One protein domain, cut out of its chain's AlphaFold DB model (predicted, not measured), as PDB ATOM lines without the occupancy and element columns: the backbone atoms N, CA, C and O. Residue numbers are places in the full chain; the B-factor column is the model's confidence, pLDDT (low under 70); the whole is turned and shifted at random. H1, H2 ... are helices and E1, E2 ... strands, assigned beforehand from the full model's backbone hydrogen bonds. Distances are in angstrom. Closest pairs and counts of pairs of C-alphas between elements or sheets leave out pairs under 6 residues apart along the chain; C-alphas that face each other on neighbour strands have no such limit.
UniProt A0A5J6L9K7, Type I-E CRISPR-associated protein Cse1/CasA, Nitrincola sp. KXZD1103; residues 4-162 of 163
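AT A GLANCE: This is residues 4 to 162 of the 163 residues of the protein "Type I-E CRISPR-associated protein Cse1/CasA" of Nitrincola sp. KXZD1103 (UniProt A0A5J6L9K7). A long helix, H2, is crossed near its first end by H6 and near its last end by H4, with H1 and the small hairpin E1 E2 over one side. Long unnamed loops reach out past H5 at one end, and residues 66 to 72, of which 68 to 72 belong to H3, stick out at the other. The printed part has 159 residues, with six named helices and three named strands that follow along the chain as E1 E2 H1 H2 H3 H4 E3 H5 H6; E1 and E2 form a sheet of two strands, antiparallel. The named elements are mostly helix but hold under half of the residues. The whole is compact, with a radius of gyration of the C-alphas of 17.4 A and spans of 52 by 38 by 26 A.

IN THESE COORDINATES: E1 is residues 12 to 15, from C-alpha 12 at (141.697, 174.390, 187.463), and E2 is 21 to 24. H1 is 26 to 31; H2, 44 to 62, is 27.0 A long. H3 is 68 to 77, H4 81 to 90, E3 96 to 98 and H5 118 to 121. H6, 147 to 160, is 20.1 A long and ends at (152.538, 170.531, 173.649).

HOW THE PARTS SIT: H2 is the hub. Its residues 45 to 53 touch H6, about perpendicular at 82 degrees, with C-alphas 46 and 156 closest at 5.0 A. Its residues 58 to 62 touch H4 at 86 degrees, about perpendicular; C-alphas 61 and 87 are closest, 5.2 A apart. H1 and H2 only just touch, with 3 pairs of C-alphas within 8 A, the closest being 26 and 54 at 7.4 A. H1 touches H4 at a shallow tilt of 19 degrees, opposite ways, closest at C-alphas 31 and 81, 6.1 A. H5 touches H6, closest at C-alphas 121 and 153, 5.7 A. H3 touches no helix. In the hairpin E1 and E2, N 12 and O 24 are within hydrogen-bond range at 2.9 A. E3 pairs with no named strand; its closest C-alpha to H6 is Leu 97, 7.4 A from Ser 151. Every O i to N i+4 pair is within range in H1, H2, H3, H4 and H6; H5 is too short for one.

THE WHOLE: The C-alphas of Glu 69 and Gly 140 are farthest apart, 54.2 A. The printed part has no cut. The links H1 to H2, E3 to H5 and H5 to H6 are long. The pLDDT is under 70 at residues 123 to 142 and 158 to 162.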
ATOM      1  N   PHE A   4     141.327 188.710 185.199       96.19
ATOM      2  CA  PHE A   4     141.389 187.258 185.346       96.19
ATOM      3  C   PHE A   4     142.813 186.749 185.659       96.19
ATOM      4  O   PHE A   4     143.573 186.395 184.756       96.19
ATOM      5  N   ASN A   5     143.207 186.781 186.940       97.81
ATOM      6  CA  ASN A   5     144.522 186.297 187.377       97.81
ATOM      7  C   ASN A   5     144.469 184.802 187.698       97.81
ATOM      8  O   ASN A   5     143.793 184.399 188.640       97.81
ATOM      9  N   LEU A   6     145.247 183.992 186.983       97.62
ATOM     10  CA  LEU A   6     145.252 182.533 187.131       97.62
ATOM     11  C   LEU A   6     145.699 182.048 188.520       97.62
ATOM     12  O   LEU A   6     145.506 180.878 188.853       97.62
ATOM     13  N   ILE A   7     146.327 182.919 189.315       97.94
ATOM     14  CA  ILE A   7     146.771 182.595 190.670       97.94
ATOM     15  C   ILE A   7     145.586 182.412 191.618       97.94
ATOM     16  O   ILE A   7     145.590 181.440 192.373       97.94
ATOM     17  N   ASP A   8     144.599 183.311 191.568       97.25
ATOM     18  CA  ASP A   8     143.495 183.342 192.540       97.25
ATOM     19  C   ASP A   8     142.136 183.013 191.913       97.25
ATOM     20  O   ASP A   8     141.259 182.493 192.597       97.25
ATOM     21  N   GLU A   9     141.941 183.305 190.625       97.94
ATOM     22  CA  GLU A   9     140.687 182.984 189.943       97.94
ATOM     23  C   GLU A   9     140.514 181.474 189.824       97.94
ATOM     24  O   GLU A   9     141.476 180.734 189.626       97.94
ATOM     25  N   LYS A  10     139.269 181.012 189.901       97.38
ATOM     26  CA  LYS A  10     138.935 179.592 189.802       97.38
ATOM     27  C   LYS A  10     138.934 179.141 188.343       97.38
ATOM     28  O   LYS A  10     138.121 179.617 187.551       97.38
ATOM     29  N   TRP A  11     139.848 178.240 187.981       97.38
ATOM     30  CA  TRP A  11     139.898 177.708 186.613       97.38
ATOM     31  C   TRP A  11     140.435 176.282 186.482       97.38
ATOM     32  O   TRP A  11     140.181 175.659 185.451       97.38
ATOM     33  N   ILE A  12     141.165 175.757 187.472       97.75
ATOM     34  CA  ILE A  12     141.697 174.390 187.463       97.75
ATOM     35  C   ILE A  12     140.632 173.457 188.045       97.75
ATOM     36  O   ILE A  12     140.339 173.575 189.236       97.75
ATOM     37  N   PRO A  13     140.059 172.542 187.248       97.25
ATOM     38  CA  PRO A  13     139.015 171.646 187.719       97.25
ATOM     39  C   PRO A  13     139.617 170.543 188.591       97.25
ATOM     40  O   PRO A  13     140.539 169.831 188.186       97.25
ATOM     41  N   VAL A  14     139.094 170.404 189.802       97.69
ATOM     42  CA  VAL A  14     139.557 169.431 190.789       97.69
ATOM     43  C   VAL A  14     138.399 168.602 191.313       97.69
ATOM     44  O   VAL A  14     137.248 169.042 191.356       97.69
ATOM     45  N   LYS A  15     138.731 167.396 191.752       97.44
ATOM     46  CA  LYS A  15     137.842 166.504 192.478       97.44
ATOM     47  C   LYS A  15     138.410 166.239 193.863       97.44
ATOM     48  O   LYS A  15     139.608 165.988 194.012       97.44
ATOM     49  N   PHE A  16     137.542 166.276 194.862       97.31
ATOM     50  CA  PHE A  16     137.875 165.961 196.246       97.31
ATOM     51  C   PHE A  16     137.541 164.495 196.582       97.31
ATOM     52  O   PHE A  16     136.756 163.860 195.871       97.31
ATOM     53  N   PRO A  17     138.114 163.928 197.662       96.50
ATOM     54  CA  PRO A  17     137.862 162.546 198.078       96.50
ATOM     55  C   PRO A  17     136.392 162.215 198.363       96.50
ATOM     56  O   PRO A  17     135.998 161.057 198.246       96.50
ATOM     57  N   ASP A  18     135.580 163.213 198.716       95.38
ATOM     58  CA  ASP A  18     134.132 163.079 198.925       95.38
ATOM     59  C   ASP A  18     133.327 163.009 197.609       95.38
ATOM     60  O   ASP A  18     132.109 162.831 197.626       95.38
ATOM     61  N   GLY A  19     134.002 163.123 196.461       94.06
ATOM     62  CA  GLY A  19     133.409 163.109 195.128       94.06
ATOM     63  C   GLY A  19     132.921 164.473 194.642       94.06
ATOM     64  O   GLY A  19     132.473 164.568 193.496       94.06
ATOM     65  N   THR A  20     133.021 165.524 195.460       96.00
ATOM     66  CA  THR A  20     132.673 166.882 195.039       96.00
ATOM     67  C   THR A  20     133.673 167.412 194.015       96.00
ATOM     68  O   THR A  20     134.839 167.009 193.966       96.00
ATOM     69  N   ARG A  21     133.187 168.311 193.156       95.88
ATOM     70  CA  ARG A  21     133.970 168.979 192.117       95.88
ATOM     71  C   ARG A  21     133.940 170.479 192.351       95.88
ATOM     72  O   ARG A  21     132.878 171.028 192.634       95.88
ATOM     73  N   ASP A  22     135.086 171.119 192.193       96.25
ATOM     74  CA  ASP A  22     135.224 172.576 192.234       96.25
ATOM     75  C   ASP A  22     136.298 173.006 191.230       96.25
ATOM     76  O   ASP A  22     137.012 172.184 190.651       96.25
ATOM     77  N   GLU A  23     136.422 174.309 191.039       97.56
ATOM     78  CA  GLU A  23     137.538 174.924 190.343       97.56
ATOM     79  C   GLU A  23     138.369 175.736 191.331       97.56
ATOM     80  O   GLU A  23     137.836 176.457 192.175       97.56
ATOM     81  N   LEU A  24     139.691 175.635 191.217       97.94
ATOM     82  CA  LEU A  24     140.642 176.355 192.058       97.94
ATOM     83  C   LEU A  24     141.580 177.216 191.205       97.94
ATOM     84  O   LEU A  24     141.768 176.965 190.010       97.94
ATOM     85  N   GLY A  25     142.154 178.247 191.819       98.00
ATOM     86  CA  GLY A  25     143.299 178.968 191.264       98.00
ATOM     87  C   GLY A  25     144.610 178.248 191.569       98.00
ATOM     88  O   GLY A  25     144.659 177.362 192.423       98.00
ATOM     89  N   ILE A  26     145.702 178.648 190.909       98.00
ATOM     90  CA  ILE A  26     147.022 178.008 191.086       98.00
ATOM     91  C   ILE A  26     147.445 178.002 192.559       98.00
ATOM     92  O   ILE A  26     148.008 177.014 193.030       98.00
ATOM     93  N   ARG A  27     147.182 179.092 193.292       97.81
ATOM     94  CA  ARG A  27     147.546 179.199 194.708       97.81
ATOM     95  C   ARG A  27     146.864 178.109 195.525       97.81
ATOM     96  O   ARG A  27     147.547 177.328 196.179       97.81
ATOM     97  N   ASP A  28     145.543 178.026 195.441       97.31
ATOM     98  CA  ASP A  28     144.764 177.071 196.222       97.31
ATOM     99  C   ASP A  28     145.053 175.632 195.803       97.31
ATOM    100  O   ASP A  28     145.207 174.775 196.669       97.31
ATOM    101  N   THR A  29     145.222 175.362 194.504       97.31
ATOM    102  CA  THR A  29     145.590 174.024 194.020       97.31
ATOM    103  C   THR A  29     146.910 173.544 194.623       97.31
ATOM    104  O   THR A  29     147.021 172.384 195.010       97.31
ATOM    105  N   LEU A  30     147.918 174.418 194.724       96.25
ATOM    106  CA  LEU A  30     149.225 174.047 195.272       96.25
ATOM    107  C   LEU A  30     149.234 173.989 196.804       96.25
ATOM    108  O   LEU A  30     149.890 173.117 197.371       96.25
ATOM    109  N   LEU A  31     148.525 174.897 197.480       95.56
ATOM    110  CA  LEU A  31     148.482 174.943 198.945       95.56
ATOM    111  C   LEU A  31     147.592 173.848 199.546       95.56
ATOM    112  O   LEU A  31     147.911 173.326 200.610       95.56
ATOM    113  N   ARG A  32     146.511 173.474 198.855       94.75
ATOM    114  CA  ARG A  32     145.547 172.447 199.281       94.75
ATOM    115  C   ARG A  32     145.740 171.125 198.536       94.75
ATOM    116  O   ARG A  32     144.834 170.300 198.499       94.75
ATOM    117  N   ALA A  33     146.920 170.897 197.955       93.44
ATOM    118  CA  ALA A  33     147.207 169.718 197.136       93.44
ATOM    119  C   ALA A  33     146.902 168.385 197.847       93.44
ATOM    120  O   ALA A  33     146.438 167.450 197.206       93.44
ATOM    121  N   GLY A  34     147.114 168.308 199.167       92.19
ATOM    122  CA  GLY A  34     146.817 167.109 199.963       92.19
ATOM    123  C   GLY A  34     145.323 166.833 200.185       92.19
ATOM    124  O   GLY A  34     144.964 165.722 200.556       92.19
ATOM    125  N   GLU A  35     144.452 167.820 199.958       94.69
ATOM    126  CA  GLU A  35     142.993 167.664 200.033       94.69
ATOM    127  C   GLU A  35     142.397 167.216 198.693       94.69
ATOM    128  O   GLU A  35     141.271 166.728 198.652       94.69
ATOM    129  N   ILE A  36     143.125 167.399 197.590       96.56
ATOM    130  CA  ILE A  36     142.640 167.151 196.233       96.56
ATOM    131  C   ILE A  36     142.890 165.685 195.871       96.56
ATOM    132  O   ILE A  36     144.012 165.191 195.963       96.56
ATOM    133  N   GLN A  37     141.851 164.988 195.411       96.69
ATOM    134  CA  GLN A  37     141.976 163.615 194.921       96.69
ATOM    135  C   GLN A  37     142.594 163.579 193.520       96.69
ATOM    136  O   GLN A  37     143.482 162.769 193.253       96.69
ATOM    137  N   SER A  38     142.109 164.426 192.610       96.31
ATOM    138  CA  SER A  38     142.586 164.484 191.226       96.31
ATOM    139  C   SER A  38     142.226 165.805 190.541       96.31
ATOM    140  O   SER A  38     141.271 166.481 190.919       96.31
ATOM    141  N   ILE A  39     142.987 166.161 189.502       97.12
ATOM    142  CA  ILE A  39     142.596 167.167 188.502       97.12
ATOM    143  C   ILE A  39     141.840 166.424 187.393       97.12
ATOM    144  O   ILE A  39     142.400 165.508 186.790       97.12
ATOM    145  N   GLU A  40     140.583 166.797 187.133       93.62
ATOM    146  CA  GLU A  40     139.710 166.140 186.147       93.62
ATOM    147  C   GLU A  40     139.285 167.131 185.060       93.62
ATOM    148  O   GLU A  40     138.657 168.141 185.349       93.62
ATOM    149  N   ASP A  41     139.559 166.812 183.799       93.31
ATOM    150  CA  ASP A  41     139.016 167.529 182.645       93.31
ATOM    151  C   ASP A  41     138.520 166.504 181.617       93.31
ATOM    152  O   ASP A  41     138.950 165.346 181.634       93.31
ATOM    153  N   ALA A  42     137.606 166.914 180.733       88.62
ATOM    154  CA  ALA A  42     137.131 166.056 179.649       88.62
ATOM    155  C   ALA A  42     138.283 165.640 178.721       88.62
ATOM    156  O   ALA A  42     138.281 164.522 178.207       88.62
ATOM    157  N   SER A  43     139.282 166.515 178.565       88.50
ATOM    158  CA  SER A  43     140.452 166.267 177.741       88.50
ATOM    159  C   SER A  43     141.627 165.702 178.548       88.50
ATOM    160  O   SER A  43     142.216 166.413 179.374       88.50
ATOM    161  N   PRO A  44     142.100 164.473 178.261       88.50
ATOM    162  CA  PRO A  44     143.310 163.930 178.884       88.50
ATOM    163  C   PRO A  44     144.554 164.790 178.615       88.50
ATOM    164  O   PRO A  44     145.472 164.842 179.437       88.50
ATOM    165  N   LEU A  45     144.589 165.489 177.472       88.44
ATOM    166  CA  LEU A  45     145.686 166.384 177.101       88.44
ATOM    167  C   LEU A  45     145.722 167.625 177.993       88.44
ATOM    168  O   LEU A  45     146.801 168.036 178.424       88.44
ATOM    169  N   VAL A  46     144.552 168.186 178.314       91.31
ATOM    170  CA  VAL A  46     144.430 169.285 179.279       91.31
ATOM    171  C   VAL A  46     144.918 168.829 180.648       91.31
ATOM    172  O   VAL A  46     145.767 169.497 181.233       91.31
ATOM    173  N   VAL A  47     144.469 167.664 181.129       94.44
ATOM    174  CA  VAL A  47     144.909 167.124 182.427       94.44
ATOM    175  C   VAL A  47     146.433 166.995 182.474       94.44
ATOM    176  O   VAL A  47     147.068 167.490 183.408       94.44
ATOM    177  N   ALA A  48     147.048 166.386 181.458       92.81
ATOM    178  CA  ALA A  48     148.499 166.229 181.395       92.81
ATOM    179  C   ALA A  48     149.239 167.581 181.363       92.81
ATOM    180  O   ALA A  48     150.263 167.752 182.031       92.81
ATOM    181  N   ALA A  49     148.723 168.552 180.608       92.94
ATOM    182  CA  ALA A  49     149.307 169.884 180.516       92.94
ATOM    183  C   ALA A  49     149.219 170.660 181.836       92.94
ATOM    184  O   ALA A  49     150.206 171.274 182.241       92.94
ATOM    185  N   LEU A  50     148.085 170.584 182.539       95.94
ATOM    186  CA  LEU A  50     147.900 171.216 183.848       95.94
ATOM    187  C   LEU A  50     148.888 170.667 184.881       95.94
ATOM    188  O   LEU A  50     149.530 171.451 185.578       95.94
ATOM    189  N   HIS A  51     149.093 169.347 184.929       95.31
ATOM    190  CA  HIS A  51     150.089 168.747 185.823       95.31
ATOM    191  C   HIS A  51     151.502 169.257 185.524       95.31
ATOM    192  O   HIS A  51     152.211 169.683 186.435       95.31
ATOM    193  N   ARG A  52     151.914 169.270 184.249       94.56
ATOM    194  CA  ARG A  52     153.238 169.783 183.848       94.56
ATOM    195  C   ARG A  52     153.407 171.261 184.180       94.56
ATOM    196  O   ARG A  52     154.468 171.667 184.648       94.56
ATOM    197  N   PHE A  53     152.367 172.057 183.962       95.69
ATOM    198  CA  PHE A  53     152.370 173.475 184.283       95.69
ATOM    199  C   PHE A  53     152.508 173.723 185.793       95.69
ATOM    200  O   PHE A  53     153.393 174.472 186.208       95.69
ATOM    201  N   LEU A  54     151.702 173.053 186.621       96.12
ATOM    202  CA  LEU A  54     151.776 173.164 188.082       96.12
ATOM    203  C   LEU A  54     153.124 172.680 188.623       96.12
ATOM    204  O   LEU A  54     153.704 173.328 189.495       96.12
ATOM    205  N   LEU A  55     153.673 171.602 188.056       93.88
ATOM    206  CA  LEU A  55     155.031 171.157 188.359       93.88
ATOM    207  C   LEU A  55     156.056 172.240 188.010       93.88
ATOM    208  O   LEU A  55     156.883 172.570 188.850       93.88
ATOM    209  N   ALA A  56     155.993 172.857 186.828       94.31
ATOM    210  CA  ALA A  56     156.921 173.927 186.462       94.31
ATOM    211  C   ALA A  56     156.863 175.115 187.443       94.31
ATOM    212  O   ALA A  56     157.905 175.671 187.806       94.31
ATOM    213  N   VAL A  57     155.665 175.476 187.914       95.12
ATOM    214  CA  VAL A  57     155.474 176.499 188.953       95.12
ATOM    215  C   VAL A  57     156.114 176.063 190.274       95.12
ATOM    216  O   VAL A  57     156.895 176.829 190.838       95.12
ATOM    217  N   LEU A  58     155.859 174.836 190.737       93.25
ATOM    218  CA  LEU A  58     156.456 174.282 191.959       93.25
ATOM    219  C   LEU A  58     157.984 174.245 191.891       93.25
ATOM    220  O   LEU A  58     158.652 174.703 192.815       93.25
ATOM    221  N   TYR A  59     158.550 173.758 190.786       92.44
ATOM    222  CA  TYR A  59     159.997 173.706 190.592       92.44
ATOM    223  C   TYR A  59     160.616 175.099 190.690       92.44
ATOM    224  O   TYR A  59     161.608 175.281 191.392       92.44
ATOM    225  N   ARG A  60     160.015 176.112 190.053       94.06
ATOM    226  CA  ARG A  60     160.524 177.485 190.164       94.06
ATOM    227  C   ARG A  60     160.330 178.089 191.553       94.06
ATOM    228  O   ARG A  60     161.210 178.817 192.003       94.06
ATOM    229  N   ALA A  61     159.223 177.792 192.231       94.38
ATOM    230  CA  ALA A  61     158.948 178.305 193.571       94.38
ATOM    231  C   ALA A  61     159.878 177.708 194.637       94.38
ATOM    232  O   ALA A  61     160.300 178.401 195.561       94.38
ATOM    233  N   LEU A  62     160.205 176.420 194.509       91.31
ATOM    234  CA  LEU A  62     161.014 175.688 195.483       91.31
ATOM    235  C   LEU A  62     162.514 175.709 195.166       91.31
ATOM    236  O   LEU A  62     163.307 175.377 196.042       91.31
ATOM    237  N   GLY A  63     162.897 176.118 193.951       86.12
ATOM    238  CA  GLY A  63     164.266 175.981 193.440       86.12
ATOM    239  C   GLY A  63     164.590 174.568 192.940       86.12
ATOM    240  O   GLY A  63     165.753 174.267 192.698       86.12
ATOM    241  N   GLY A  64     163.560 173.732 192.765       76.75
ATOM    242  CA  GLY A  64     163.643 172.311 192.436       76.75
ATOM    243  C   GLY A  64     164.173 171.461 193.600       76.75
ATOM    244  O   GLY A  64     165.014 171.924 194.366       76.75
ATOM    245  N   PRO A  65     163.720 170.204 193.755       74.56
ATOM    246  CA  PRO A  65     164.460 169.256 194.574       74.56
ATOM    247  C   PRO A  65     165.794 168.980 193.874       74.56
ATOM    248  O   PRO A  65     165.824 168.477 192.750       74.56
ATOM    249  N   THR A  66     166.902 169.341 194.515       78.56
ATOM    250  CA  THR A  66     168.244 169.099 193.961       78.56
ATOM    251  C   THR A  66     168.704 167.653 194.155       78.56
ATOM    252  O   THR A  66     169.704 167.246 193.574       78.56
ATOM    253  N   ASP A  67     167.975 166.876 194.963       86.75
ATOM    254  CA  ASP A  67     168.236 165.470 195.246       86.75
ATOM    255  C   ASP A  67     166.946 164.710 195.624       86.75
ATOM    256  O   ASP A  67     165.880 165.291 195.854       86.75
ATOM    257  N   ILE A  68     167.051 163.378 195.666       88.56
ATOM    258  CA  ILE A  68     165.940 162.465 195.971       88.56
ATOM    259  C   ILE A  68     165.446 162.617 197.417       88.56
ATOM    260  O   ILE A  68     164.255 162.430 197.667       88.56
ATOM    261  N   GLU A  69     166.315 162.953 198.371       88.88
ATOM    262  CA  GLU A  69     165.929 163.075 199.780       88.88
ATOM    263  C   GLU A  69     165.062 164.315 200.009       88.88
ATOM    264  O   GLU A  69     164.027 164.222 200.665       88.88
ATOM    265  N   GLN A  70     165.382 165.437 199.364       86.56
ATOM    266  CA  GLN A  70     164.521 166.620 199.341       86.56
ATOM    267  C   GLN A  70     163.170 166.332 198.682       86.56
ATOM    268  O   GLN A  70     162.136 166.785 199.167       86.56
ATOM    269  N   ALA A  71     163.154 165.555 197.597       86.56
ATOM    270  CA  ALA A  71     161.904 165.143 196.961       86.56
ATOM    271  C   ALA A  71     161.039 164.286 197.907       86.56
ATOM    272  O   ALA A  71     159.833 164.513 198.011       86.56
ATOM    273  N   LYS A  72     161.648 163.338 198.633       89.12
ATOM    274  CA  LYS A  72     160.957 162.523 199.649       89.12
ATOM    275  C   LYS A  72     160.416 163.376 200.791       89.12
ATOM    276  O   LYS A  72     159.307 163.128 201.250       89.12
ATOM    277  N   GLU A  73     161.187 164.358 201.241       90.00
ATOM    278  CA  GLU A  73     160.791 165.270 202.312       90.00
ATOM    279  C   GLU A  73     159.550 166.081 201.918       90.00
ATOM    280  O   GLU A  73     158.556 166.083 202.643       90.00
ATOM    281  N   LEU A  74     159.561 166.674 200.719       89.25
ATOM    282  CA  LEU A  74     158.411 167.394 200.165       89.25
ATOM    283  C   LEU A  74     157.191 166.485 199.979       89.25
ATOM    284  O   LEU A  74     156.063 166.911 200.212       89.25
ATOM    285  N   PHE A  75     157.402 165.232 199.573       86.62
ATOM    286  CA  PHE A  75     156.316 164.269 199.416       86.62
ATOM    287  C   PHE A  75     155.672 163.887 200.757       86.62
ATOM    288  O   PHE A  75     154.458 163.735 200.829       86.62
ATOM    289  N   ARG A  76     156.467 163.739 201.825       88.88
ATOM    290  CA  ARG A  76     155.963 163.352 203.154       88.88
ATOM    291  C   ARG A  76     155.303 164.506 203.898       88.88
ATOM    292  O   ARG A  76     154.253 164.310 204.497       88.88
ATOM    293  N   ASN A  77     155.931 165.678 203.874       89.25
ATOM    294  CA  ASN A  77     155.547 166.809 204.720       89.25
ATOM    295  C   ASN A  77     154.733 167.873 203.973       89.25
ATOM    296  O   ASN A  77     154.288 168.851 204.574       89.25
ATOM    297  N   GLY A  78     154.510 167.674 202.673       88.44
ATOM    298  CA  GLY A  78     153.830 168.627 201.812       88.44
ATOM    299  C   GLY A  78     154.730 169.789 201.394       88.44
ATOM    300  O   GLY A  78     155.919 169.870 201.714       88.44
ATOM    301  N   PHE A  79     154.153 170.711 200.625       91.25
ATOM    302  CA  PHE A  79     154.905 171.833 200.085       91.25
ATOM    303  C   PHE A  79     154.975 173.008 201.073       91.25
ATOM    304  O   PHE A  79     153.966 173.369 201.681       91.25
ATOM    305  N   PRO A  80     156.133 173.682 201.199       93.44
ATOM    306  CA  PRO A  80     156.269 174.849 202.062       93.44
ATOM    307  C   PRO A  80     155.451 176.031 201.517       93.44
ATOM    308  O   PRO A  80     155.844 176.705 200.558       93.44
ATOM    309  N   ALA A  81     154.310 176.295 202.159       94.62
ATOM    310  CA  ALA A  81     153.319 177.287 201.737       94.62
ATOM    311  C   ALA A  81     153.895 178.701 201.559       94.62
ATOM    312  O   ALA A  81     153.519 179.426 200.634       94.62
ATOM    313  N   ASN A  82     154.846 179.087 202.413       95.94
ATOM    314  CA  ASN A  82     155.515 180.384 202.357       95.94
ATOM    315  C   ASN A  82     156.350 180.562 201.078       95.94
ATOM    316  O   ASN A  82     156.320 181.640 200.484       95.94
ATOM    317  N   LYS A  83     157.065 179.522 200.623       95.56
ATOM    318  CA  LYS A  83     157.869 179.578 199.389       95.56
ATOM    319  C   LYS A  83     156.981 179.688 198.152       95.56
ATOM    320  O   LYS A  83     157.252 180.516 197.285       95.56
ATOM    321  N   ILE A  84     155.899 178.905 198.103       96.06
ATOM    322  CA  ILE A  84     154.910 178.966 197.015       96.06
ATOM    323  C   ILE A  84     154.281 180.359 196.954       96.06
ATOM    324  O   ILE A  84     154.325 181.007 195.912       96.06
ATOM    325  N   THR A  85     153.760 180.842 198.083       97.00
ATOM    326  CA  THR A  85     153.115 182.157 198.189       97.00
ATOM    327  C   THR A  85     154.062 183.274 197.760       97.00
ATOM    328  O   THR A  85     153.721 184.049 196.873       97.00
ATOM    329  N   SER A  86     155.297 183.282 198.275       97.50
ATOM    330  CA  SER A  86     156.307 184.289 197.913       97.50
ATOM    331  C   SER A  86     156.621 184.300 196.414       97.50
ATOM    332  O   SER A  86     156.801 185.365 195.824       97.50
ATOM    333  N   TYR A  87     156.697 183.126 195.779       97.88
ATOM    334  CA  TYR A  87     156.933 183.026 194.341       97.88
ATOM    335  C   TYR A  87     155.750 183.560 193.526       97.88
ATOM    336  O   TYR A  87     155.953 184.345 192.599       97.88
ATOM    337  N   LEU A  88     154.528 183.148 193.873       97.75
ATOM    338  CA  LEU A  88     153.313 183.571 193.176       97.75
ATOM    339  C   LEU A  88     153.081 185.077 193.326       97.75
ATOM    340  O   LEU A  88     152.755 185.736 192.343       97.75
ATOM    341  N   ASP A  89     153.335 185.640 194.506       97.62
ATOM    342  CA  ASP A  89     153.199 187.076 194.754       97.62
ATOM    343  C   ASP A  89     154.243 187.875 193.965       97.62
ATOM    344  O   ASP A  89     153.904 188.853 193.298       97.62
ATOM    345  N   LYS A  90     155.502 187.413 193.952       97.50
ATOM    346  CA  LYS A  90     156.583 188.037 193.174       97.50
ATOM    347  C   LYS A  90     156.276 188.090 191.676       97.50
ATOM    348  O   LYS A  90     156.659 189.047 191.008       97.50
ATOM    349  N   TRP A  91     155.643 187.051 191.137       96.75
ATOM    350  CA  TRP A  91     155.372 186.926 189.703       96.75
ATOM    351  C   TRP A  91     153.922 187.208 189.326       96.75
ATOM    352  O   TRP A  91     153.544 186.954 188.184       96.75
ATOM    353  N   ARG A  92     153.126 187.769 190.242       96.69
ATOM    354  CA  ARG A  92     151.685 187.977 190.083       96.69
ATOM    355  C   ARG A  92     151.293 188.617 188.756       96.69
ATOM    356  O   ARG A  92     150.365 188.148 188.096       96.69
ATOM    357  N   ASP A  93     152.043 189.631 188.342       95.94
ATOM    358  CA  ASP A  93     151.774 190.399 187.124       95.94
ATOM    359  C   ASP A  93     151.982 189.603 185.828       95.94
ATOM    360  O   ASP A  93     151.621 190.060 184.750       95.94
ATOM    361  N   ARG A  94     152.557 188.398 185.904       95.75
ATOM    362  CA  ARG A  94     152.783 187.515 184.749       95.75
ATOM    363  C   ARG A  94     151.687 186.470 184.554       95.75
ATOM    364  O   ARG A  94     151.740 185.747 183.563       95.75
ATOM    365  N   PHE A  95     150.727 186.386 185.473       96.88
ATOM    366  CA  PHE A  95     149.639 185.400 185.457       96.88
ATOM    367  C   PHE A  95     148.271 186.006 185.117       96.88
ATOM    368  O   PHE A  95     147.242 185.353 185.280       96.88
ATOM    369  N   TRP A  96     148.234 187.242 184.620       97.56
ATOM    370  CA  TRP A  96     147.020 187.837 184.071       97.56
ATOM    371  C   TRP A  96     146.710 187.236 182.699       97.56
ATOM    372  O   TRP A  96     147.497 187.396 181.768       97.56
ATOM    373  N   LEU A  97     145.562 186.567 182.549       95.88
ATOM    374  CA  LEU A  97     145.145 186.011 181.255       95.88
ATOM    375  C   LEU A  97     144.938 187.117 180.217       95.88
ATOM    376  O   LEU A  97     145.324 186.976 179.058       95.88
ATOM    377  N   PHE A  98     144.345 188.229 180.649       94.81
ATOM    378  CA  PHE A  98     144.174 189.417 179.831       94.81
ATOM    379  C   PHE A  98     144.993 190.544 180.447       94.81
ATOM    380  O   PHE A  98     144.613 191.102 181.475       94.81
ATOM    381  N   ASP A  99     146.103 190.877 179.805       94.38
ATOM    382  CA  ASP A  99     146.962 192.001 180.149       94.38
ATOM    383  C   ASP A  99     147.407 192.696 178.864       94.38
ATOM    384  O   ASP A  99     147.544 192.062 177.817       94.38
ATOM    385  N   GLU A 100     147.600 194.008 178.930       91.69
ATOM    386  CA  GLU A 100     147.976 194.801 177.760       91.69
ATOM    387  C   GLU A 100     149.425 194.538 177.328       91.69
ATOM    388  O   GLU A 100     149.740 194.577 176.141       91.69
ATOM    389  N   LYS A 101     150.309 194.243 178.286       92.69
ATOM    390  CA  LYS A 101     151.752 194.149 178.065       92.69
ATOM    391  C   LYS A 101     152.280 192.723 178.196       92.69
ATOM    392  O   LYS A 101     153.164 192.331 177.436       92.69
ATOM    393  N   TYR A 102     151.764 191.955 179.149       93.56
ATOM    394  CA  TYR A 102     152.227 190.608 179.479       93.56
ATOM    395  C   TYR A 102     151.064 189.617 179.648       93.56
ATOM    396  O   TYR A 102     150.952 189.003 180.713       93.56
ATOM    397  N   PRO A 103     150.201 189.427 178.629       94.38
ATOM    398  CA  PRO A 103     149.129 188.445 178.721       94.38
ATOM    399  C   PRO A 103     149.729 187.046 178.875       94.38
ATOM    400  O   PRO A 103     150.650 186.656 178.149       94.38
ATOM    401  N   PHE A 104     149.225 186.289 179.846       94.62
ATOM    402  CA  PHE A 104     149.736 184.963 180.159       94.62
ATOM    403  C   PHE A 104     149.682 184.073 178.916       94.62
ATOM    404  O   PHE A 104     148.632 183.945 178.283       94.62
ATOM    405  N   GLY A 105     150.824 183.473 178.569       89.06
ATOM    406  CA  GLY A 105     150.921 182.487 177.495       89.06
ATOM    407  C   GLY A 105     150.616 183.005 176.084       89.06
ATOM    408  O   GLY A 105     150.439 182.198 175.177       89.06
ATOM    409  N   GLN A 106     150.531 184.323 175.884       90.75
ATOM    410  CA  GLN A 106     150.065 184.932 174.638       90.75
ATOM    411  C   GLN A 106     151.039 186.000 174.130       90.75
ATOM    412  O   GLN A 106     151.815 186.583 174.888       90.75
ATOM    413  N   ASN A 107     150.975 186.286 172.828       90.06
ATOM    414  CA  ASN A 107     151.671 187.417 172.223       90.06
ATOM    415  C   ASN A 107     150.699 188.612 172.107       90.06
ATOM    416  O   ASN A 107     149.734 188.509 171.350       90.06
ATOM    417  N   PRO A 108     150.937 189.747 172.792       89.12
ATOM    418  CA  PRO A 108     150.047 190.910 172.716       89.12
ATOM    419  C   PRO A 108     150.073 191.617 171.349       89.12
ATOM    420  O   PRO A 108     149.172 192.389 171.041       89.12
ATOM    421  N   ASN A 109     151.075 191.351 170.502       88.44
ATOM    422  CA  ASN A 109     151.300 192.067 169.241       88.44
ATOM    423  C   ASN A 109     150.768 191.324 168.002       88.44
ATOM    424  O   ASN A 109     151.298 191.488 166.900       88.44
ATOM    425  N   VAL A 110     149.746 190.478 168.156       86.62
ATOM    426  CA  VAL A 110     149.147 189.752 167.023       86.62
ATOM    427  C   VAL A 110     148.310 190.716 166.162       86.62
ATOM    428  O   VAL A 110     147.405 191.374 166.680       86.62
ATOM    429  N   PRO A 111     148.558 190.817 164.839       87.06
ATOM    430  CA  PRO A 111     147.749 191.651 163.952       87.06
ATOM    431  C   PRO A 111     146.286 191.198 163.926       87.06
ATOM    432  O   PRO A 111     146.020 190.005 163.820       87.06
ATOM    433  N   LYS A 112     145.328 192.138 163.890       82.25
ATOM    434  CA  LYS A 112     143.881 191.820 163.876       82.25
ATOM    435  C   LYS A 112     143.471 190.809 162.796       82.25
ATOM    436  O   LYS A 112     142.609 189.976 163.032       82.25
ATOM    437  N   LYS A 113     144.116 190.862 161.626       82.88
ATOM    438  CA  LYS A 113     143.868 189.950 160.495       82.88
ATOM    439  C   LYS A 113     144.321 188.500 160.723       82.88
ATOM    440  O   LYS A 113     143.985 187.644 159.922       82.88
ATOM    441  N   ALA A 114     145.134 188.257 161.749       83.06
ATOM    442  CA  ALA A 114     145.659 186.943 162.117       83.06
ATOM    443  C   ALA A 114     144.969 186.374 163.369       83.06
ATOM    444  O   ALA A 114     145.407 185.356 163.898       83.06
ATOM    445  N   ILE A 115     143.924 187.045 163.869       81.56
ATOM    446  CA  ILE A 115     143.109 186.534 164.969       81.56
ATOM    447  C   ILE A 115     142.245 185.402 164.422       81.56
ATOM    448  O   ILE A 115     141.495 185.579 163.465       81.56
ATOM    449  N   GLU A 116     142.366 184.247 165.056       81.75
ATOM    450  CA  GLU A 116     141.668 183.018 164.702       81.75
ATOM    451  C   GLU A 116     140.660 182.660 165.804       81.75
ATOM    452  O   GLU A 116     140.816 183.101 166.950       81.75
ATOM    453  N   PRO A 117     139.616 181.874 165.492       81.38
ATOM    454  CA  PRO A 117     138.626 181.464 166.480       81.38
ATOM    455  C   PRO A 117     139.237 180.576 167.571       81.38
ATOM    456  O   PRO A 117     140.207 179.847 167.348       81.38
ATOM    457  N   TRP A 118     138.612 180.590 168.755       79.00
ATOM    458  CA  TRP A 118     139.063 179.817 169.919       79.00
ATOM    459  C   TRP A 118     139.097 178.307 169.661       79.00
ATOM    460  O   TRP A 118     139.833 177.601 170.343       79.00
ATOM    461  N   THR A 119     138.368 177.806 168.659       78.06
ATOM    462  CA  THR A 119     138.383 176.390 168.264       78.06
ATOM    463  C   THR A 119     139.777 175.910 167.851       78.06
ATOM    464  O   THR A 119     140.078 174.730 167.982       78.06
ATOM    465  N   LYS A 120     140.681 176.816 167.440       78.88
ATOM    466  CA  LYS A 120     142.095 176.483 167.194       78.88
ATOM    467  C   LYS A 120     142.930 176.282 168.461       78.88
ATOM    468  O   LYS A 120     144.035 175.758 168.368       78.88
ATOM    469  N   LEU A 121     142.448 176.712 169.628       75.81
ATOM    470  CA  LEU A 121     143.147 176.512 170.904       75.81
ATOM    471  C   LEU A 121     143.015 175.077 171.420       75.81
ATOM    472  O   LEU A 121     143.731 174.684 172.335       75.81
ATOM    473  N   THR A 122     142.091 174.305 170.854       72.44
ATOM    474  CA  THR A 122     141.739 172.969 171.323       72.44
ATOM    475  C   THR A 122     142.120 171.920 170.298       72.44
ATOM    476  O   THR A 122     141.893 172.114 169.109       72.44
ATOM    477  N   ALA A 123     142.619 170.775 170.759       68.94
ATOM    478  CA  ALA A 123     142.847 169.626 169.885       68.94
ATOM    479  C   ALA A 123     141.546 168.886 169.512       68.94
ATOM    480  O   ALA A 123     141.526 168.143 168.538       68.94
ATOM    481  N   GLU A 124     140.486 169.064 170.306       67.12
ATOM    482  CA  GLU A 124     139.252 168.271 170.217       67.12
ATOM    483  C   GLU A 124     138.188 168.881 169.305       67.12
ATOM    484  O   GLU A 124     137.377 168.143 168.755       67.12
ATOM    485  N   TYR A 125     138.194 170.205 169.124       63.38
ATOM    486  CA  TYR A 125     137.265 170.874 168.217       63.38
ATOM    487  C   TYR A 125     137.885 171.063 166.840       63.38
ATOM    488  O   TYR A 125     139.099 171.229 166.683       63.38
ATOM    489  N   ASN A 126     137.028 171.089 165.823       60.38
ATOM    490  CA  ASN A 126     137.499 171.328 164.470       60.38
ATOM    491  C   ASN A 126     138.035 172.759 164.318       60.38
ATOM    492  O   ASN A 126     137.350 173.756 164.558       60.38
ATOM    493  N   ALA A 127     139.282 172.854 163.865       59.28
ATOM    494  CA  ALA A 127     139.867 174.094 163.385       59.28
ATOM    495  C   ALA A 127     139.391 174.386 161.954       59.28
ATOM    496  O   ALA A 127     139.048 173.475 161.202       59.28
ATOM    497  N   THR A 128     139.478 175.649 161.533       54.66
ATOM    498  CA  THR A 128     139.133 176.099 160.167       54.66
ATOM    499  C   THR A 128     139.899 175.385 159.039       54.66
ATOM    500  O   THR A 128     139.550 175.544 157.874       54.66
ATOM    501  N   SER A 129     140.931 174.595 159.357       56.50
ATOM    502  CA  SER A 129     141.762 173.851 158.404       56.50
ATOM    503  C   SER A 129     141.432 172.357 158.264       56.50
ATOM    504  O   SER A 129     141.937 171.733 157.332       56.50
ATOM    505  N   ASN A 130     140.639 171.762 159.164       56.88
ATOM    506  CA  ASN A 130     140.438 170.306 159.217       56.88
ATOM    507  C   ASN A 130     139.011 169.910 158.796       56.88
ATOM    508  O   ASN A 130     138.060 170.663 158.992       56.88
ATOM    509  N   LYS A 131     138.854 168.711 158.210       51.84
ATOM    510  CA  LYS A 131     137.528 168.161 157.880       51.84
ATOM    511  C   LYS A 131     136.767 167.840 159.162       51.84
ATOM    512  O   LYS A 131     137.305 167.162 160.031       51.84
ATOM    513  N   VAL A 132     135.506 168.265 159.208       54.56
ATOM    514  CA  VAL A 132     134.583 168.015 160.317       54.56
ATOM    515  C   VAL A 132     134.465 166.511 160.577       54.56
ATOM    516  O   VAL A 132     133.877 165.788 159.773       54.56
ATOM    517  N   LEU A 133     135.015 166.037 161.695       52.69
ATOM    518  CA  LEU A 133     134.704 164.718 162.241       52.69
ATOM    519  C   LEU A 133     133.840 164.904 163.491       52.69
ATOM    520  O   LEU A 133     134.325 165.403 164.498       52.69
ATOM    521  N   PHE A 134     132.568 164.505 163.402       59.84
ATOM    522  CA  PHE A 134     131.626 164.357 164.525       59.84
ATOM    523  C   PHE A 134     131.517 165.544 165.501       59.84
ATOM    524  O   PHE A 134     131.302 165.348 166.693       59.84
ATOM    525  N   ASP A 135     131.617 166.771 164.997       59.62
ATOM    526  CA  ASP A 135     131.422 167.986 165.785       59.62
ATOM    527  C   ASP A 135     130.605 168.995 164.960       59.62
ATOM    528  O   ASP A 135     130.859 169.206 163.776       59.62
ATOM    529  N   HIS A 136     129.565 169.558 165.575       64.88
ATOM    530  CA  HIS A 136     128.639 170.508 164.952       64.88
ATOM    531  C   HIS A 136     129.024 171.970 165.215       64.88
ATOM    532  O   HIS A 136     128.229 172.867 164.930       64.88
ATOM    533  N   VAL A 137     130.208 172.233 165.776       63.72
ATOM    534  CA  VAL A 137     130.682 173.598 166.001       63.72
ATOM    535  C   VAL A 137     130.866 174.327 164.670       63.72
ATOM    536  O   VAL A 137     131.704 173.985 163.835       63.72
ATOM    537  N   ASP A 138     130.078 175.386 164.500       64.19
ATOM    538  CA  ASP A 138     130.227 176.340 163.411       64.19
ATOM    539  C   ASP A 138     131.446 177.232 163.681       64.19
ATOM    540  O   ASP A 138     131.415 178.129 164.521       64.19
ATOM    541  N   THR A 139     132.540 176.996 162.957       60.34
ATOM    542  CA  THR A 139     133.758 177.819 163.072       60.34
ATOM    543  C   THR A 139     133.566 179.265 162.598       60.34
ATOM    544  O   THR A 139     134.362 180.127 162.975       60.34
ATOM    545  N   GLY A 140     132.514 179.553 161.819       60.59
ATOM    546  CA  GLY A 140     132.108 180.904 161.426       60.59
ATOM    547  C   GLY A 140     131.331 181.646 162.517       60.59
ATOM    548  O   GLY A 140     131.322 182.877 162.526       60.59
ATOM    549  N   ASN A 141     130.738 180.919 163.469       67.19
ATOM    550  CA  ASN A 141     130.074 181.473 164.646       67.19
ATOM    551  C   ASN A 141     130.278 180.580 165.888       67.19
ATOM    552  O   ASN A 141     129.327 179.996 166.413       67.19
ATOM    553  N   PRO A 142     131.514 180.479 166.408       69.56
ATOM    554  CA  PRO A 142     131.859 179.501 167.438       69.56
ATOM    555  C   PRO A 142     131.373 179.903 168.844       69.56
ATOM    556  O   PRO A 142     131.718 179.255 169.832       69.56
ATOM    557  N   GLY A 143     130.610 180.995 168.964       78.81
ATOM    558  CA  GLY A 143     130.175 181.558 170.239       78.81
ATOM    559  C   GLY A 143     131.331 182.046 171.120       78.81
ATOM    560  O   GLY A 143     132.489 182.131 170.703       78.81
ATOM    561  N   THR A 144     131.006 182.383 172.367       84.81
ATOM    562  CA  THR A 144     131.977 182.809 173.386       84.81
ATOM    563  C   THR A 144     132.236 181.696 174.389       84.81
ATOM    564  O   THR A 144     131.320 180.959 174.748       84.81
ATOM    565  N   ARG A 145     133.466 181.628 174.898       89.12
ATOM    566  CA  ARG A 145     133.875 180.685 175.944       89.12
ATOM    567  C   ARG A 145     134.318 181.411 177.197       89.12
ATOM    568  O   ARG A 145     134.674 182.592 177.152       89.12
ATOM    569  N   THR A 146     134.254 180.712 178.321       92.69
ATOM    570  CA  THR A 146     134.649 181.288 179.602       92.69
ATOM    571  C   THR A 146     136.172 181.454 179.664       92.69
ATOM    572  O   THR A 146     136.913 180.662 179.075       92.69
ATOM    573  N   PRO A 147     136.681 182.460 180.400       93.38
ATOM    574  CA  PRO A 147     138.115 182.588 180.648       93.38
ATOM    575  C   PRO A 147     138.745 181.319 181.243       93.38
ATOM    576  O   PRO A 147     139.871 180.977 180.878       93.38
ATOM    577  N   SER A 148     138.017 180.592 182.098       93.88
ATOM    578  CA  SER A 148     138.486 179.345 182.711       93.88
ATOM    579  C   SER A 148     138.734 178.251 181.668       93.88
ATOM    580  O   SER A 148     139.828 177.687 181.632       93.88
ATOM    581  N   GLU A 149     137.775 178.010 180.767       91.44
ATOM    582  CA  GLU A 149     137.928 177.058 179.651       91.44
ATOM    583  C   GLU A 149     139.097 177.451 178.739       91.44
ATOM    584  O   GLU A 149     139.980 176.639 178.458       91.44
ATOM    585  N   CYS A 150     139.163 178.724 178.333       91.56
ATOM    586  CA  CYS A 150     140.248 179.225 177.489       91.56
ATOM    587  C   CYS A 150     141.625 179.052 178.144       91.56
ATOM    588  O   CYS A 150     142.588 178.734 177.447       91.56
ATOM    589  N   SER A 151     141.730 179.224 179.465       93.56
ATOM    590  CA  SER A 151     142.994 179.057 180.197       93.56
ATOM    591  C   SER A 151     143.496 177.615 180.133       93.56
ATOM    592  O   SER A 151     144.677 177.378 179.881       93.56
ATOM    593  N   ARG A 152     142.590 176.642 180.293       93.38
ATOM    594  CA  ARG A 152     142.910 175.207 180.199       93.38
ATOM    595  C   ARG A 152     143.425 174.835 178.818       93.38
ATOM    596  O   ARG A 152     144.461 174.182 178.692       93.38
ATOM    597  N   TRP A 153     142.732 175.294 177.782       90.69
ATOM    598  CA  TRP A 153     143.119 175.028 176.401       90.69
ATOM    599  C   TRP A 153     144.439 175.699 176.039       90.69
ATOM    600  O   TRP A 153     145.314 175.052 175.465       90.69
ATOM    601  N   LEU A 154     144.638 176.945 176.469       90.44
ATOM    602  CA  LEU A 154     145.896 177.658 176.293       90.44
ATOM    603  C   LEU A 154     147.066 176.900 176.942       90.44
ATOM    604  O   LEU A 154     148.097 176.707 176.302       90.44
ATOM    605  N   CYS A 155     146.898 176.397 178.170       87.62
ATOM    606  CA  CYS A 155     147.898 175.541 178.810       87.62
ATOM    607  C   CYS A 155     148.174 174.268 178.001       87.62
ATOM    608  O   CYS A 155     149.336 173.904 177.826       87.62
ATOM    609  N   SER A 156     147.137 173.617 177.467       85.56
ATOM    610  CA  SER A 156     147.307 172.419 176.636       85.56
ATOM    611  C   SER A 156     148.082 172.687 175.340       85.56
ATOM    612  O   SER A 156     148.951 171.898 174.972       85.56
ATOM    613  N   GLY A 157     147.849 173.835 174.695       76.88
ATOM    614  CA  GLY A 157     148.570 174.249 173.492       76.88
ATOM    615  C   GLY A 157     150.029 174.626 173.765       76.88
ATOM    616  O   GLY A 157     150.923 174.187 173.046       76.88
ATOM    617  N   ILE A 158     150.291 175.396 174.828       67.19
ATOM    618  CA  ILE A 158     151.648 175.855 175.180       67.19
ATOM    619  C   ILE A 158     152.555 174.680 175.545       67.19
ATOM    620  O   ILE A 158     153.707 174.631 175.120       67.19
ATOM    621  N   VAL A 159     152.051 173.740 176.345       56.16
ATOM    622  CA  VAL A 159     152.862 172.628 176.858       56.16
ATOM    623  C   VAL A 159     153.181 171.611 175.759       56.16
ATOM    624  O   VAL A 159     154.260 171.027 175.781       56.16
ATOM    625  N   ASN A 160     152.296 171.436 174.775       49.81
ATOM    626  CA  ASN A 160     152.538 170.531 173.649       49.81
ATOM    627  C   ASN A 160     153.518 171.089 172.604       49.81
ATOM    628  O   ASN A 160     154.079 170.310 171.846       49.81
ATOM    629  N   LEU A 161     153.751 172.406 172.564       38.97
ATOM    630  CA  LEU A 161     154.736 173.032 171.668       38.97
ATOM    631  C   LEU A 161     156.172 173.012 172.222       38.97
ATOM    632  O   LEU A 161     157.106 173.368 171.509       38.97
ATOM    633  N   ALA A 162     156.352 172.648 173.495       33.41
ATOM    634  CA  ALA A 162     157.643 172.665 174.184       33.41
ATOM    635  C   ALA A 162     158.352 171.292 174.226       33.41
ATOM    636  O   ALA A 162     159.312 171.134 174.983       33.41
TER     637      ALA A 162